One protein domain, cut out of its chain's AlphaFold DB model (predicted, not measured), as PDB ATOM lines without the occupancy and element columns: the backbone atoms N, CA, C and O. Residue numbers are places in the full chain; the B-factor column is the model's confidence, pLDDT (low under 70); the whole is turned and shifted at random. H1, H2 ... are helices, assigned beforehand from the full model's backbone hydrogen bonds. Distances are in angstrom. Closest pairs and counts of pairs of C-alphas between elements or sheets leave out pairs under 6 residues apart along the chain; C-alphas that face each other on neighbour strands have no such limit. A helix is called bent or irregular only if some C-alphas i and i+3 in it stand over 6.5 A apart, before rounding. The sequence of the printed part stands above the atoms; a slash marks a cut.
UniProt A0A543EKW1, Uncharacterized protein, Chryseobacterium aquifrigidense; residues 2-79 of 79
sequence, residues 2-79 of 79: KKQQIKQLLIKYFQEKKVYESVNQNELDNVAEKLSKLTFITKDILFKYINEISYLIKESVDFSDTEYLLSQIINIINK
ATOM      1  N   LYS A   2     111.450 156.702 195.390       91.12
ATOM      2  CA  LYS A   2     110.471 156.273 196.420       91.12
ATOM      3  C   LYS A   2     110.516 154.770 196.756       91.12
ATOM      4  O   LYS A   2     110.644 154.430 197.926       91.12
ATOM      5  N   LYS A   3     110.517 153.874 195.750       94.50
ATOM      6  CA  LYS A   3     110.616 152.403 195.945       94.50
ATOM      7  C   LYS A   3     111.782 152.007 196.854       94.50
ATOM      8  O   LYS A   3     111.594 151.261 197.806       94.50
ATOM      9  N   GLN A   4     112.979 152.522 196.579       94.12
ATOM     10  CA  GLN A   4     114.188 152.141 197.311       94.12
ATOM     11  C   GLN A   4     114.174 152.663 198.755       94.12
ATOM     12  O   GLN A   4     114.596 151.945 199.656       94.12
ATOM     13  N   GLN A   5     113.631 153.862 198.991       94.75
ATOM     14  CA  GLN A   5     113.460 154.409 200.342       94.75
ATOM     15  C   GLN A   5     112.449 153.596 201.159       94.75
ATOM     16  O   GLN A   5     112.748 153.202 202.283       94.75
ATOM     17  N   ILE A   6     111.285 153.285 200.575       94.69
ATOM     18  CA  ILE A   6     110.260 152.445 201.212       94.69
ATOM     19  C   ILE A   6     110.834 151.060 201.528       94.69
ATOM     20  O   ILE A   6     110.688 150.578 202.647       94.69
ATOM     21  N   LYS A   7     111.562 150.454 200.581       95.31
ATOM     22  CA  LYS A   7     112.219 149.155 200.775       95.31
ATOM     23  C   LYS A   7     113.188 149.175 201.959       95.31
ATOM     24  O   LYS A   7     113.136 148.283 202.795       95.31
ATOM     25  N   GLN A   8     114.040 150.195 202.059       95.69
ATOM     26  CA  GLN A   8     114.989 150.334 203.171       95.69
ATOM     27  C   GLN A   8     114.286 150.493 204.525       95.69
ATOM     28  O   GLN A   8     114.723 149.907 205.513       95.69
ATOM     29  N   LEU A   9     113.180 151.239 204.577       94.69
ATOM     30  CA  LEU A   9     112.389 151.386 205.802       94.69
ATOM     31  C   LEU A   9     111.700 150.079 206.204       94.69
ATOM     32  O   LEU A   9     111.704 149.741 207.383       94.69
ATOM     33  N   LEU A  10     111.170 149.318 205.241       92.69
ATOM     34  CA  LEU A  10     110.605 147.990 205.497       92.69
ATOM     35  C   LEU A  10     111.673 147.012 206.004       92.69
ATOM     36  O   LEU A  10     111.435 146.314 206.983       92.69
ATOM     37  N   ILE A  11     112.866 146.998 205.401       92.75
ATOM     38  CA  ILE A  11     113.992 146.172 205.870       92.75
ATOM     39  C   ILE A  11     114.319 146.501 207.331       92.75
ATOM     40  O   ILE A  11     114.334 145.595 208.161       92.75
ATOM     41  N   LYS A  12     114.506 147.787 207.662       92.44
ATOM     42  CA  LYS A  12     114.760 148.224 209.045       92.44
ATOM     43  C   LYS A  12     113.646 147.799 209.993       92.44
ATOM     44  O   LYS A  12     113.923 147.275 211.063       92.44
ATOM     45  N   TYR A  13     112.394 147.957 209.572       90.94
ATOM     46  CA  TYR A  13     111.230 147.556 210.352       90.94
ATOM     47  C   TYR A  13     111.269 146.064 210.710       90.94
ATOM     48  O   TYR A  13     111.122 145.699 211.876       90.94
ATOM     49  N   PHE A  14     111.530 145.190 209.735       88.50
ATOM     50  CA  PHE A  14     111.607 143.750 209.993       88.50
ATOM     51  C   PHE A  14     112.864 143.351 210.780       88.50
ATOM     52  O   PHE A  14     112.826 142.371 211.527       88.50
ATOM     53  N   GLN A  15     113.967 144.093 210.636       89.19
ATOM     54  CA  GLN A  15     115.187 143.897 211.427       89.19
ATOM     55  C   GLN A  15     114.957 144.249 212.899       89.19
ATOM     56  O   GLN A  15     115.310 143.459 213.771       89.19
ATOM     57  N   GLU A  16     114.305 145.378 213.184       88.56
ATOM     58  CA  GLU A  16     113.960 145.786 214.553       88.56
ATOM     59  C   GLU A  16     112.968 144.825 215.208       88.56
ATOM     60  O   GLU A  16     113.082 144.527 216.396       88.56
ATOM     61  N   LYS A  17     112.058 144.242 214.421       83.12
ATOM     62  CA  LYS A  17     111.184 143.154 214.876       83.12
ATOM     63  C   LYS A  17     111.858 141.784 214.949       83.12
ATOM     64  O   LYS A  17     111.206 140.836 215.365       83.12
ATOM     65  N   LYS A  18     113.143 141.665 214.592       84.50
ATOM     66  CA  LYS A  18     113.909 140.404 214.589       84.50
ATOM     67  C   LYS A  18     113.272 139.290 213.740       84.50
ATOM     68  O   LYS A  18     113.480 138.115 214.011       84.50
ATOM     69  N   VAL A  19     112.518 139.656 212.698       84.31
ATOM     70  CA  VAL A  19     111.838 138.714 211.782       84.31
ATOM     71  C   VAL A  19     112.313 138.842 210.335       84.31
ATOM     72  O   VAL A  19     111.789 138.168 209.454       84.31
ATOM     73  N   TYR A  20     113.303 139.698 210.065       85.75
ATOM     74  CA  TYR A  20     113.814 139.942 208.713       85.75
ATOM     75  C   TYR A  20     114.279 138.671 207.992       85.75
ATOM     76  O   TYR A  20     114.063 138.539 206.791       85.75
ATOM     77  N   GLU A  21     114.866 137.712 208.706       84.75
ATOM     78  CA  GLU A  21     115.307 136.443 208.108       84.75
ATOM     79  C   GLU A  21     114.138 135.573 207.627       84.75
ATOM     80  O   GLU A  21     114.292 134.772 206.709       84.75
ATOM     81  N   SER A  22     112.951 135.760 208.205       82.06
ATOM     82  CA  SER A  22     111.720 135.060 207.825       82.06
ATOM     83  C   SER A  22     110.903 135.809 206.767       82.06
ATOM     84  O   SER A  22     109.806 135.378 206.415       82.06
ATOM     85  N   VAL A  23     111.403 136.946 206.278       84.75
ATOM     86  CA  VAL A  23     110.744 137.747 205.248       84.75
ATOM     87  C   VAL A  23     111.107 137.231 203.863       84.75
ATOM     88  O   VAL A  23     112.280 137.167 203.481       84.75
ATOM     89  N   ASN A  24     110.079 136.958 203.064       88.62
ATOM     90  CA  ASN A  24     110.245 136.668 201.652       88.62
ATOM     91  C   ASN A  24     110.691 137.933 200.903       88.62
ATOM     92  O   ASN A  24     109.955 138.913 200.770       88.62
ATOM     93  N   GLN A  25     111.917 137.902 200.382       88.25
ATOM     94  CA  GLN A  25     112.532 139.054 199.721       88.25
ATOM     95  C   GLN A  25     111.812 139.461 198.428       88.25
ATOM     96  O   GLN A  25     111.792 140.648 198.092       88.25
ATOM     97  N   ASN A  26     111.179 138.510 197.730       90.62
ATOM     98  CA  ASN A  26     110.386 138.804 196.535       90.62
ATOM     99  C   ASN A  26     109.090 139.536 196.906       90.62
ATOM    100  O   ASN A  26     108.721 140.509 196.251       90.62
ATOM    101  N   GLU A  27     108.419 139.114 197.980       90.19
ATOM    102  CA  GLU A  27     107.214 139.790 198.479       90.19
ATOM    103  C   GLU A  27     107.539 141.186 199.006       90.19
ATOM    104  O   GLU A  27     106.831 142.139 198.688       90.19
ATOM    105  N   LEU A  28     108.658 141.338 199.718       91.69
ATOM    106  CA  LEU A  28     109.142 142.639 200.171       91.69
ATOM    107  C   LEU A  28     109.420 143.594 199.000       91.69
ATOM    108  O   LEU A  28     109.045 144.768 199.070       91.69
ATOM    109  N   ASP A  29     110.045 143.123 197.914       93.62
ATOM    110  CA  ASP A  29     110.285 143.962 196.731       93.62
ATOM    111  C   ASP A  29     108.979 144.342 196.019       93.62
ATOM    112  O   ASP A  29     108.781 145.514 195.678       93.62
ATOM    113  N   ASN A  30     108.060 143.383 195.881       93.50
ATOM    114  CA  ASN A  30     106.739 143.596 195.296       93.50
ATOM    115  C   ASN A  30     105.920 144.608 196.104       93.50
ATOM    116  O   ASN A  30     105.319 145.517 195.533       93.50
ATOM    117  N   VAL A  31     105.903 144.493 197.433       93.50
ATOM    118  CA  VAL A  31     105.191 145.435 198.299       93.50
ATOM    119  C   VAL A  31     105.827 146.818 198.239       93.50
ATOM    120  O   VAL A  31     105.105 147.800 198.074       93.50
ATOM    121  N   ALA A  32     107.157 146.922 198.284       94.56
ATOM    122  CA  ALA A  32     107.834 148.207 198.117       94.56
ATOM    123  C   ALA A  32     107.489 148.862 196.768       94.56
ATOM    124  O   ALA A  32     107.310 150.079 196.692       94.56
ATOM    125  N   GLU A  33     107.354 148.067 195.705       95.25
ATOM    126  CA  GLU A  33     106.913 148.552 194.403       95.25
ATOM    127  C   GLU A  33     105.460 149.029 194.409       95.25
ATOM    128  O   GLU A  33     105.207 150.156 193.973       95.25
ATOM    129  N   LYS A  34     104.523 148.226 194.933       94.31
ATOM    130  CA  LYS A  34     103.105 148.604 195.062       94.31
ATOM    131  C   LYS A  34     102.966 149.913 195.842       94.31
ATOM    132  O   LYS A  34     102.370 150.859 195.337       94.31
ATOM    133  N   LEU A  35     103.591 149.993 197.018       94.25
ATOM    134  CA  LEU A  35     103.575 151.172 197.886       94.25
ATOM    135  C   LEU A  35     104.160 152.409 197.196       94.25
ATOM    136  O   LEU A  35     103.625 153.502 197.336       94.25
ATOM    137  N   SER A  36     105.227 152.251 196.407       94.88
ATOM    138  CA  SER A  36     105.864 153.380 195.715       94.88
ATOM    139  C   SER A  36     105.012 154.030 194.624       94.88
ATOM    140  O   SER A  36     105.311 155.157 194.229       94.88
ATOM    141  N   LYS A  37     103.991 153.319 194.133       94.94
ATOM    142  CA  LYS A  37     103.055 153.789 193.104       94.94
ATOM    143  C   LYS A  37     101.812 154.456 193.703       94.94
ATOM    144  O   LYS A  37     101.027 155.034 192.957       94.94
ATOM    145  N   LEU A  38     101.618 154.372 195.021       93.88
ATOM    146  CA  LEU A  38     100.496 155.009 195.702       93.88
ATOM    147  C   LEU A  38     100.733 156.518 195.836       93.88
ATOM    148  O   LEU A  38     101.855 156.969 196.063       93.88
ATOM    149  N   THR A  39      99.652 157.284 195.723       92.38
ATOM    150  CA  THR A  39      99.624 158.728 196.007       92.38
ATOM    151  C   THR A  39      99.133 159.032 197.420       92.38
ATOM    152  O   THR A  39      99.352 160.126 197.929       92.38
ATOM    153  N   PHE A  40      98.462 158.069 198.053       94.38
ATOM    154  CA  PHE A  40      97.942 158.191 199.403       94.38
ATOM    155  C   PHE A  40      97.860 156.825 200.090       94.38
ATOM    156  O   PHE A  40      97.508 155.822 199.463       94.38
ATOM    157  N   ILE A  41      98.148 156.791 201.389       95.44
ATOM    158  CA  ILE A  41      98.000 155.618 202.246       95.44
ATOM    159  C   ILE A  41      97.702 156.026 203.695       95.44
ATOM    160  O   ILE A  41      98.165 157.060 204.186       95.44
ATOM    161  N   THR A  42      96.960 155.173 204.402       93.19
ATOM    162  CA  THR A  42      96.764 155.247 205.855       93.19
ATOM    163  C   THR A  42      97.541 154.139 206.564       93.19
ATOM    164  O   THR A  42      97.946 153.151 205.946       93.19
ATOM    165  N   LYS A  43      97.718 154.269 207.883       88.06
ATOM    166  CA  LYS A  43      98.396 153.259 208.708       88.06
ATOM    167  C   LYS A  43      97.753 151.870 208.567       88.06
ATOM    168  O   LYS A  43      98.467 150.896 208.346       88.06
ATOM    169  N   ASP A  44      96.422 151.788 208.580       88.06
ATOM    170  CA  ASP A  44      95.684 150.527 208.410       88.06
ATOM    171  C   ASP A  44      95.950 149.852 207.061       88.06
ATOM    172  O   ASP A  44      96.112 148.634 206.983       88.06
ATOM    173  N   ILE A  45      96.012 150.637 205.982       90.31
ATOM    174  CA  ILE A  45      96.295 150.106 204.646       90.31
ATOM    175  C   ILE A  45      97.751 149.641 204.567       90.31
ATOM    176  O   ILE A  45      98.012 148.558 204.047       90.31
ATOM    177  N   LEU A  46      98.693 150.408 205.123       90.94
ATOM    178  CA  LEU A  46     100.102 150.015 205.182       90.94
ATOM    179  C   LEU A  46     100.285 148.679 205.914       90.94
ATOM    180  O   LEU A  46     101.032 147.823 205.443       90.94
ATOM    181  N   PHE A  47      99.563 148.455 207.013       87.19
ATOM    182  CA  PHE A  47      99.619 147.181 207.728       87.19
ATOM    183  C   PHE A  47      99.141 145.997 206.894       87.19
ATOM    184  O   PHE A  47      99.744 144.929 206.974       87.19
ATOM    185  N   LYS A  48      98.119 146.171 206.048       87.69
ATOM    186  CA  LYS A  48      97.683 145.103 205.132       87.69
ATOM    187  C   LYS A  48      98.820 144.676 204.205       87.69
ATOM    188  O   LYS A  48      99.062 143.484 204.075       87.69
ATOM    189  N   TYR A  49      99.561 145.636 203.652       89.75
ATOM    190  CA  TYR A  49     100.729 145.356 202.816       89.75
ATOM    191  C   TYR A  49     101.871 144.687 203.585       89.75
ATOM    192  O   TYR A  49     102.496 143.770 203.069       89.75
ATOM    193  N   ILE A  50     102.152 145.112 204.817       86.38
ATOM    194  CA  ILE A  50     103.199 144.492 205.648       86.38
ATOM    195  C   ILE A  50     102.832 143.045 206.002       86.38
ATOM    196  O   ILE A  50     103.696 142.169 205.972       86.38
ATOM    197  N   ASN A  51     101.552 142.778 206.260       82.88
ATOM    198  CA  ASN A  51     101.040 141.435 206.525       82.88
ATOM    199  C   ASN A  51     101.082 140.512 205.292       82.88
ATOM    200  O   ASN A  51     101.051 139.297 205.464       82.88
ATOM    201  N   GLU A  52     101.180 141.049 204.066       82.19
ATOM    202  CA  GLU A  52     101.448 140.243 202.860       82.19
ATOM    203  C   GLU A  52     102.888 139.702 202.834       82.19
ATOM    204  O   GLU A  52     103.140 138.702 202.179       82.19
ATOM    205  N   ILE A  53     103.835 140.348 203.527       81.50
ATOM    206  CA  ILE A  53     105.273 140.028 203.448       81.50
ATOM    207  C   ILE A  53     105.679 138.907 204.420       81.50
ATOM    208  O   ILE A  53     106.675 138.214 204.202       81.50
ATOM    209  N   SER A  54     104.967 138.762 205.540       67.56
ATOM    210  CA  SER A  54     105.347 137.829 206.601       67.56
ATOM    211  C   SER A  54     104.137 137.129 207.201       67.56
ATOM    212  O   SER A  54     103.225 137.761 207.732       67.56
ATOM    213  N   TYR A  55     104.186 135.797 207.192       59.41
ATOM    214  CA  TYR A  55     103.187 134.941 207.832       59.41
ATOM    215  C   TYR A  55     103.203 135.061 209.368       59.41
ATOM    216  O   TYR A  55     102.191 134.798 210.015       59.41
ATOM    217  N   LEU A  56     104.336 135.488 209.945       53.22
ATOM    218  CA  LEU A  56     104.592 135.512 211.391       53.22
ATOM    219  C   LEU A  56     103.983 136.723 212.112       53.22
ATOM    220  O   LEU A  56     103.787 136.671 213.319       53.22
ATOM    221  N   ILE A  57     103.646 137.806 211.404       56.81
ATOM    222  CA  ILE A  57     103.169 139.052 212.044       56.81
ATOM    223  C   ILE A  57     101.724 138.935 212.561       56.81
ATOM    224  O   ILE A  57     101.253 139.789 213.310       56.81
ATOM    225  N   LYS A  58     101.019 137.850 212.220       54.25
ATOM    226  CA  LYS A  58      99.644 137.611 212.676       54.25
ATOM    227  C   LYS A  58      99.517 137.404 214.189       54.25
ATOM    228  O   LYS A  58      98.421 137.598 214.708       54.25
ATOM    229  N   GLU A  59     100.595 137.058 214.891       46.00
ATOM    230  CA  GLU A  59     100.581 136.885 216.345       46.00
ATOM    231  C   GLU A  59     101.255 138.079 217.040       46.00
ATOM    232  O   GLU A  59     102.474 138.200 217.071       46.00
ATOM    233  N   SER A  60     100.432 138.976 217.593       49.81
ATOM    234  CA  SER A  60     100.784 139.926 218.662       49.81
ATOM    235  C   SER A  60     102.098 140.704 218.500       49.81
ATOM    236  O   SER A  60     102.870 140.837 219.451       49.81
ATOM    237  N   VAL A  61     102.359 141.266 217.317       55.62
ATOM    238  CA  VAL A  61     103.466 142.217 217.165       55.62
ATOM    239  C   VAL A  61     103.018 143.572 217.709       55.62
ATOM    240  O   VAL A  61     102.270 144.296 217.059       55.62
ATOM    241  N   ASP A  62     103.474 143.923 218.911       62.47
ATOM    242  CA  ASP A  62     103.392 145.300 219.400       62.47
ATOM    243  C   ASP A  62     104.200 146.193 218.448       62.47
ATOM    244  O   ASP A  62     105.388 145.955 218.241       62.47
ATOM    245  N   PHE A  63     103.563 147.177 217.810       65.81
ATOM    246  CA  PHE A  63     104.190 148.065 216.821       65.81
ATOM    247  C   PHE A  63     104.702 149.379 217.421       65.81
ATOM    248  O   PHE A  63     105.229 150.200 216.671       65.81
ATOM    249  N   SER A  64     104.554 149.584 218.733       69.31
ATOM    250  CA  SER A  64     104.938 150.825 219.422       69.31
ATOM    251  C   SER A  64     106.387 151.236 219.127       69.31
ATOM    252  O   SER A  64     106.630 152.365 218.705       69.31
ATOM    253  N   ASP A  65     107.331 150.294 219.192       76.38
ATOM    254  CA  ASP A  65     108.756 150.580 218.959       76.38
ATOM    255  C   ASP A  65     109.096 150.969 217.510       76.38
ATOM    256  O   ASP A  65     110.091 151.645 217.262       76.38
ATOM    257  N   THR A  66     108.281 150.558 216.531       84.56
ATOM    258  CA  THR A  66     108.565 150.757 215.096       84.56
ATOM    259  C   THR A  66     107.593 151.721 214.414       84.56
ATOM    260  O   THR A  66     107.642 151.912 213.194       84.56
ATOM    261  N   GLU A  67     106.730 152.392 215.183       86.38
ATOM    262  CA  GLU A  67     105.736 153.342 214.674       86.38
ATOM    263  C   GLU A  67     106.375 154.516 213.917       86.38
ATOM    264  O   GLU A  67     105.828 155.011 212.924       86.38
ATOM    265  N   TYR A  68     107.581 154.914 214.325       89.94
ATOM    266  CA  TYR A  68     108.345 155.965 213.664       89.94
ATOM    267  C   TYR A  68     108.754 155.577 212.226       89.94
ATOM    268  O   TYR A  68     108.777 156.435 211.339       89.94
ATOM    269  N   LEU A  69     109.025 154.291 211.959       92.12
ATOM    270  CA  LEU A  69     109.344 153.780 210.618       92.12
ATOM    271  C   LEU A  69     108.098 153.752 209.735       92.12
ATOM    272  O   LEU A  69     108.142 154.188 208.585       92.12
ATOM    273  N   LEU A  70     106.971 153.300 210.289       91.44
ATOM    274  CA  LEU A  70     105.687 153.283 209.584       91.44
ATOM    275  C   LEU A  70     105.253 154.699 209.196       91.44
ATOM    276  O   LEU A  70     104.866 154.942 208.054       91.44
ATOM    277  N   SER A  71     105.409 155.651 210.114       93.00
ATOM    278  CA  SER A  71     105.110 157.064 209.873       93.00
ATOM    279  C   SER A  71     105.974 157.654 208.754       93.00
ATOM    280  O   SER A  71     105.479 158.406 207.915       93.00
ATOM    281  N   GLN A  72     107.256 157.280 208.674       94.31
ATOM    282  CA  GLN A  72     108.125 157.695 207.568       94.31
ATOM    283  C   GLN A  72     107.679 157.119 206.222       94.31
ATOM    284  O   GLN A  72     107.685 157.845 205.229       94.31
ATOM    285  N   ILE A  73     107.256 155.852 206.181       93.88
ATOM    286  CA  ILE A  73     106.727 155.233 204.955       93.88
ATOM    287  C   ILE A  73     105.470 155.978 204.487       93.88
ATOM    288  O   ILE A  73     105.397 156.367 203.321       93.88
ATOM    289  N   ILE A  74     104.524 156.242 205.396       94.75
ATOM    290  CA  ILE A  74     103.299 157.004 205.100       94.75
ATOM    291  C   ILE A  74     103.654 158.391 204.550       94.75
ATOM    292  O   ILE A  74     103.140 158.794 203.509       94.75
ATOM    293  N   ASN A  75     104.595 159.090 205.188       95.00
ATOM    294  CA  ASN A  75     105.045 160.409 204.746       95.00
ATOM    295  C   ASN A  75     105.727 160.393 203.370       95.00
ATOM    296  O   ASN A  75     105.624 161.368 202.638       95.00
ATOM    297  N   ILE A  76     106.444 159.329 203.001       94.31
ATOM    298  CA  ILE A  76     107.048 159.212 201.662       94.31
ATOM    299  C   ILE A  76     105.972 159.006 200.593       94.31
ATOM    300  O   ILE A  76     106.105 159.505 199.474       94.31
ATOM    301  N   ILE A  77     104.921 158.257 200.921       94.12
ATOM    302  CA  ILE A  77     103.838 157.945 199.988       94.12
ATOM    303  C   ILE A  77     102.945 159.172 199.785       94.12
ATOM    304  O   ILE A  77     102.710 159.546 198.641       94.12
ATOM    305  N   ASN A  78     102.555 159.837 200.875       93.88
ATOM    306  CA  ASN A  78     101.610 160.961 200.877       93.88
ATOM    307  C   ASN A  78     102.237 162.320 200.492       93.88
ATOM    308  O   ASN A  78     101.549 163.337 200.550       93.88
ATOM    309  N   LYS A  79     103.531 162.350 200.147       86.44
ATOM    310  CA  LYS A  79     104.241 163.517 199.592       86.44
ATOM    311  C   LYS A  79     104.186 163.532 198.074       86.44
ATOM    312  O   LYS A  79     103.998 164.627 197.514       86.44
TER     313      LYS A  79
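AT A GLANCE: This is residues 2 to 79 of the 79 residues of an uncharacterized protein of Chryseobacterium aquifrigidense (UniProt A0A543EKW1). Two pairs of helices are packed together and crossed: H1 and H5 side by side, running opposite ways, and the helical hairpin of H2 and H3. The contacts of these four helices make a ring, H1 to H2 to H3 to H5 and back to H1, while the short H4 sits off the end of H3, farthest from the mean of the C-alphas. The printed part has 78 residues, with five named helices in the order H1, H2, H3, H4, H5 and no named strand, and its class is all helix. It is compact, with a radius of gyration of the C-alphas of 11.3 A, and rounded, with spans of 30 by 26 by 18 A.

HOW THE PARTS SIT: H1, residues 2 to 16, touches H2, residues 25 to 36, at a steep tilt of 50 degrees, opposite ways; their closest C-alphas, of Lys 3 and Ser 36, are 4.9 A apart. H2 touches H3, residues 43 to 53, with residues 27 to 31 alone, closest at the C-alphas of Glu 27 and Ile 53, 5.3 A apart. H2 and H3 form a hairpin, at a shallow tilt of 26 degrees, opposite ways. H4, residues 55 to 58, is close to H3 but not clearly touching it, with the closest C-alphas, of Asn 51 and Ile 57, 6.4 A apart. H4 is apart from H1, H2 and H5, residues 64 to 77. H5 touches H1 at a shallow tilt of 5 degrees, opposite ways, with the closest C-alphas, of Ile 6 and Ile 73, 5.9 A apart. With residues 70 to 74 alone H5 touches H3, about perpendicular at 80 degrees; the closest C-alphas, of Lys 43 and Ile 74, are 7.1 A apart. In H1 and H2 every O i to N i+4 pair is within hydrogen-bond range, against 6 of 7 in H3 and 8 of 10 in H5; H4 is too short for such a pair, and its one O i to N i+3 pair is not within range.

IN THESE COORDINATES: H1 begins at C-alpha 2, (110.471, 156.273, 196.420), and is 21.2 A long. H2 measures 16.3 A and H3 15.8 A. H4, 6.6 A from first to last C-alpha, is only just irregular, with C-alphas 55 and 58 6.6 A apart. H5, 20.7 A long, is irregular, with C-alphas 65 and 68 7.6 A apart, and ends at C-alpha 77, (103.838, 157.945, 199.988).

THE WHOLE: The two C-alphas farthest apart, of Glu 59 and Lys 79, are 31.7 A apart. The printed part has no cut. The links H3 to H4 and H4 to H5 are tight, and H1 to H2 and H2 to H3 are short. The mean pLDDT of the printed part is 85.9, with residues 54 to 64 under 70.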